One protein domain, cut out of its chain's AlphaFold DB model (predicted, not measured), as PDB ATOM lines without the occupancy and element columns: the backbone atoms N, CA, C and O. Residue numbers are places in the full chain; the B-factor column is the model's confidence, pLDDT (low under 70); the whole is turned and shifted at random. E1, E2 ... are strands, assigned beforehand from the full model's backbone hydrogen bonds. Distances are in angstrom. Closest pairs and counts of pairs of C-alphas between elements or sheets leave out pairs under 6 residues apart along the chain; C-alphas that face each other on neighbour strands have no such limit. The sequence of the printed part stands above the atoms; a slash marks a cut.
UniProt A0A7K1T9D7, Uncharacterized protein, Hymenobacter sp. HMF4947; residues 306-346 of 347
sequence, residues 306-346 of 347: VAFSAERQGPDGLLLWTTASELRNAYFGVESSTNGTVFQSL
ATOM      1  N   VAL A 306     199.964 271.498 156.942       67.19
ATOM      2  CA  VAL A 306     201.084 271.426 155.993       67.19
ATOM      3  C   VAL A 306     202.179 272.407 156.398       67.19
ATOM      4  O   VAL A 306     203.361 272.114 156.248       67.19
ATOM      5  N   ALA A 307     201.790 273.565 156.926       70.06
ATOM      6  CA  ALA A 307     202.697 274.558 157.473       70.06
ATOM      7  C   ALA A 307     202.002 275.323 158.599       70.06
ATOM      8  O   ALA A 307     200.793 275.542 158.538       70.06
ATOM      9  N   PHE A 308     202.778 275.744 159.592       82.31
ATOM     10  CA  PHE A 308     202.378 276.723 160.594       82.31
ATOM     11  C   PHE A 308     203.600 277.589 160.901       82.31
ATOM     12  O   PHE A 308     204.651 277.068 161.278       82.31
ATOM     13  N   SER A 309     203.485 278.896 160.718       85.38
ATOM     14  CA  SER A 309     204.488 279.869 161.127       85.38
ATOM     15  C   SER A 309     203.842 280.969 161.954       85.38
ATOM     16  O   SER A 309     202.660 281.280 161.812       85.38
ATOM     17  N   ALA A 310     204.644 281.546 162.841       85.81
ATOM     18  CA  ALA A 310     204.275 282.685 163.658       85.81
ATOM     19  C   ALA A 310     205.372 283.742 163.512       85.81
ATOM     20  O   ALA A 310     206.530 283.481 163.839       85.81
ATOM     21  N   GLU A 311     205.016 284.919 163.010       90.50
ATOM     22  CA  GLU A 311     205.928 286.049 162.850       90.50
ATOM     23  C   GLU A 311     205.459 287.224 163.705       90.50
ATOM     24  O   GLU A 311     204.293 287.613 163.677       90.50
ATOM     25  N   ARG A 312     206.370 287.819 164.479       90.19
ATOM     26  CA  ARG A 312     206.055 289.010 165.272       90.19
ATOM     27  C   ARG A 312     205.932 290.228 164.356       90.19
ATOM     28  O   ARG A 312     206.918 290.638 163.751       90.19
ATOM     29  N   GLN A 313     204.770 290.871 164.351       91.25
ATOM     30  CA  GLN A 313     204.518 292.128 163.648       91.25
ATOM     31  C   GLN A 313     204.184 293.233 164.655       91.25
ATOM     32  O   GLN A 313     203.032 293.494 164.986       91.25
ATOM     33  N   GLY A 314     205.226 293.887 165.180       89.62
ATOM     34  CA  GLY A 314     205.064 294.927 166.199       89.62
ATOM     35  C   GLY A 314     204.493 294.354 167.507       89.62
ATOM     36  O   GLY A 314     205.155 293.500 168.106       89.62
ATOM     37  N   PRO A 315     203.338 294.840 168.003       88.12
ATOM     38  CA  PRO A 315     202.674 294.263 169.171       88.12
ATOM     39  C   PRO A 315     201.922 292.953 168.868       88.12
ATOM     40  O   PRO A 315     201.608 292.233 169.812       88.12
ATOM     41  N   ASP A 316     201.680 292.628 167.593       86.56
ATOM     42  CA  ASP A 316     200.866 291.485 167.168       86.56
ATOM     43  C   ASP A 316     201.721 290.289 166.710       86.56
ATOM     44  O   ASP A 316     202.920 290.403 166.431       86.56
ATOM     45  N   GLY A 317     201.092 289.114 166.618       87.00
ATOM     46  CA  GLY A 317     201.658 287.919 165.990       87.00
ATOM     47  C   GLY A 317     200.868 287.548 164.738       87.00
ATOM     48  O   GLY A 317     199.686 287.231 164.834       87.00
ATOM     49  N   LEU A 318     201.514 287.565 163.572       89.25
ATOM     50  CA  LEU A 318     200.944 287.034 162.340       89.25
ATOM     51  C   LEU A 318     201.130 285.519 162.326       89.25
ATOM     52  O   LEU A 318     202.254 285.023 162.242       89.25
ATOM     53  N   LEU A 319     200.020 284.793 162.400       89.12
ATOM     54  CA  LEU A 319     199.995 283.346 162.250       89.12
ATOM     55  C   LEU A 319     199.630 283.008 160.808       89.12
ATOM     56  O   LEU A 319     198.609 283.466 160.298       89.12
ATOM     57  N   LEU A 320     200.463 282.209 160.156       86.25
ATOM     58  CA  LEU A 320     200.223 281.708 158.810       86.25
ATOM     59  C   LEU A 320     200.189 280.196 158.882       86.25
ATOM     60  O   LEU A 320     201.116 279.567 159.391       86.25
ATOM     61  N   TRP A 321     199.141 279.602 158.334       84.56
ATOM     62  CA  TRP A 321     199.095 278.164 158.191       84.56
ATOM     63  C   TRP A 321     198.557 277.748 156.842       84.56
ATOM     64  O   TRP A 321     197.786 278.450 156.194       84.56
ATOM     65  N   THR A 322     198.970 276.552 156.454       74.69
ATOM     66  CA  THR A 322     198.452 275.855 155.290       74.69
ATOM     67  C   THR A 322     197.986 274.507 155.780       74.69
ATOM     68  O   THR A 322     198.717 273.819 156.485       74.69
ATOM     69  N   THR A 323     196.784 274.105 155.413       71.62
ATOM     70  CA  THR A 323     196.264 272.764 155.675       71.62
ATOM     71  C   THR A 323     196.256 271.968 154.381       71.62
ATOM     72  O   THR A 323     196.239 272.523 153.282       71.62
ATOM     73  N   ALA A 324     196.297 270.643 154.493       56.69
ATOM     74  CA  ALA A 324     196.254 269.799 153.305       56.69
ATOM     75  C   ALA A 324     194.829 269.710 152.711       56.69
ATOM     76  O   ALA A 324     194.669 269.363 151.543       56.69
ATOM     77  N   SER A 325     193.795 270.007 153.516       56.06
ATOM     78  CA  SER A 325     192.374 270.104 153.148       56.06
ATOM     79  C   SER A 325     191.566 270.747 154.291       56.06
ATOM     80  O   SER A 325     191.816 270.442 155.456       56.06
ATOM     81  N   GLU A 326     190.563 271.574 153.973       61.25
ATOM     82  CA  GLU A 326     189.652 272.211 154.956       61.25
ATOM     83  C   GLU A 326     188.188 271.792 154.774       61.25
ATOM     84  O   GLU A 326     187.259 272.464 155.225       61.25
ATOM     85  N   LEU A 327     187.937 270.673 154.089       42.91
ATOM     86  CA  LEU A 327     186.565 270.270 153.807       42.91
ATOM     87  C   LEU A 327     185.844 269.860 155.105       42.91
ATOM     88  O   LEU A 327     186.203 268.868 155.735       42.91
ATOM     89  N   ARG A 328     184.793 270.612 155.467       43.53
ATOM     90  CA  ARG A 328     184.000 270.459 156.706       43.53
ATOM     91  C   ARG A 328     184.790 270.701 158.002       43.53
ATOM     92  O   ARG A 328     184.474 270.106 159.031       43.53
ATOM     93  N   ASN A 329     185.781 271.588 157.977       59.66
ATOM     94  CA  ASN A 329     186.320 272.149 159.212       59.66
ATOM     95  C   ASN A 329     185.329 273.187 159.782       59.66
ATOM     96  O   ASN A 329     184.873 274.065 159.054       59.66
ATOM     97  N   ALA A 330     184.947 273.046 161.057       59.94
ATOM     98  CA  ALA A 330     184.058 274.007 161.716       59.94
ATOM     99  C   ALA A 330     184.813 275.278 162.138       59.94
ATOM    100  O   ALA A 330     184.265 276.370 162.019       59.94
ATOM    101  N   TYR A 331     186.044 275.116 162.635       74.69
ATOM    102  CA  TYR A 331     187.021 276.165 162.934       74.69
ATOM    103  C   TYR A 331     188.388 275.536 163.284       74.69
ATOM    104  O   TYR A 331     188.495 274.322 163.513       74.69
ATOM    105  N   PHE A 332     189.425 276.371 163.369       78.56
ATOM    106  CA  PHE A 332     190.710 276.040 163.988       78.56
ATOM    107  C   PHE A 332     190.784 276.725 165.347       78.56
ATOM    108  O   PHE A 332     190.567 277.928 165.422       78.56
ATOM    109  N   GLY A 333     191.080 275.967 166.403       82.81
ATOM    110  CA  GLY A 333     191.411 276.557 167.697       82.81
ATOM    111  C   GLY A 333     192.876 276.967 167.705       82.81
ATOM    112  O   GLY A 333     193.743 276.136 167.423       82.81
ATOM    113  N   VAL A 334     193.153 278.231 168.013       85.88
ATOM    114  CA  VAL A 334     194.522 278.724 168.165       85.88
ATOM    115  C   VAL A 334     194.857 278.799 169.647       85.88
ATOM    116  O   VAL A 334     194.115 279.378 170.438       85.88
ATOM    117  N   GLU A 335     196.001 278.241 170.030       89.06
ATOM    118  CA  GLU A 335     196.512 278.328 171.395       89.06
ATOM    119  C   GLU A 335     197.920 278.926 171.411       89.06
ATOM    120  O   GLU A 335     198.716 278.719 170.494       89.06
ATOM    121  N   SER A 336     198.245 279.671 172.467       88.19
ATOM    122  CA  SER A 336     199.587 280.209 172.697       88.19
ATOM    123  C   SER A 336     200.187 279.680 173.986       88.19
ATOM    124  O   SER A 336     199.484 279.423 174.959       88.19
ATOM    125  N   SER A 337     201.508 279.545 174.004       89.69
ATOM    126  CA  SER A 337     202.261 279.190 175.197       89.69
ATOM    127  C   SER A 337     203.568 279.968 175.237       89.69
ATOM    128  O   SER A 337     204.292 280.024 174.246       89.69
ATOM    129  N   THR A 338     203.890 280.547 176.392       89.31
ATOM    130  CA  THR A 338     205.182 281.215 176.627       89.31
ATOM    131  C   THR A 338     206.266 280.242 177.093       89.31
ATOM    132  O   THR A 338     207.442 280.591 177.083       89.31
ATOM    133  N   ASN A 339     205.883 279.027 177.501       90.00
ATOM    134  CA  ASN A 339     206.775 278.016 178.073       90.00
ATOM    135  C   ASN A 339     206.716 276.661 177.343       90.00
ATOM    136  O   ASN A 339     207.328 275.698 177.799       90.00
ATOM    137  N   GLY A 340     205.951 276.569 176.252       82.88
ATOM    138  CA  GLY A 340     205.765 275.356 175.453       82.88
ATOM    139  C   GLY A 340     205.055 274.204 176.171       82.88
ATOM    140  O   GLY A 340     205.053 273.092 175.654       82.88
ATOM    141  N   THR A 341     204.489 274.432 177.360       83.75
ATOM    142  CA  THR A 341     203.906 273.374 178.209       83.75
ATOM    143  C   THR A 341     202.509 273.713 178.717       83.75
ATOM    144  O   THR A 341     201.670 272.823 178.817       83.75
ATOM    145  N   VAL A 342     202.230 274.985 178.997       89.44
ATOM    146  CA  VAL A 342     200.901 275.485 179.372       89.44
ATOM    147  C   VAL A 342     200.375 276.336 178.232       89.44
ATOM    148  O   VAL A 342     200.993 277.343 177.882       89.44
ATOM    149  N   PHE A 343     199.250 275.929 177.656       90.75
ATOM    150  CA  PHE A 343     198.642 276.573 176.497       90.75
ATOM    151  C   PHE A 343     197.366 277.315 176.906       90.75
ATOM    152  O   PHE A 343     196.595 276.831 177.734       90.75
ATOM    153  N   GLN A 344     197.169 278.510 176.349       92.94
ATOM    154  CA  GLN A 344     195.962 279.323 176.508       92.94
ATOM    155  C   GLN A 344     195.302 279.535 175.146       92.94
ATOM    156  O   GLN A 344     195.989 279.845 174.170       92.94
ATOM    157  N   SER A 345     193.979 279.403 175.083       90.62
ATOM    158  CA  SER A 345     193.215 279.654 173.859       90.62
ATOM    159  C   SER A 345     193.231 281.142 173.493       90.62
ATOM    160  O   SER A 345     193.099 282.004 174.364       90.62
ATOM    161  N   LEU A 346     193.422 281.432 172.206       82.75
ATOM    162  CA  LEU A 346     193.423 282.774 171.622       82.75
ATOM    163  C   LEU A 346     192.157 283.081 170.806       82.75
ATOM    164  O   LEU A 346     191.927 284.245 170.479       82.75
TER     165      LEU A 346
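Overview. This is residues 306 to 346 of the 347 residues of an uncharacterized protein of Hymenobacter sp. HMF4947 (UniProt A0A7K1T9D7). With little regular structure, this is a two-stranded hairpin, E1 and E2, from whose end a long unnamed stretch folds back loosely and closes in a small loop, where residues 335 to 336 pair antiparallel with 344 to 345. Residues 326 to 332 stick out. The printed part has 41 residues, with E1 then E2 and no named helix. The class is all strand, though the named strands hold only 16 residues. The whole is loose, with a radius of gyration of the C-alphas of 12.1 A and spans of 31 by 22 by 15 A.

Arrangement. E1, residues 306 to 313, and E2, residues 316 to 323, form an antiparallel hairpin at 169 degrees, joined by a tight link. C-alphas 308 and 321 face each other at 4.3 A. N 309 and O 320, 2.8 A apart, are within hydrogen-bond range.

Along the chain. E1 begins at C-alpha 306 (201.084, 271.426, 155.993) and is 22.3 A long. E2, 22.4 A long, ends at C-alpha 323 (196.264, 272.764, 155.675).

Size, cuts and confidence. The C-alphas farthest apart, of Gly 314 and Arg 328, are 33.7 A apart. The printed part has no cut. The model's pLDDT is under 70 at residue 306 and residues 324 to 330.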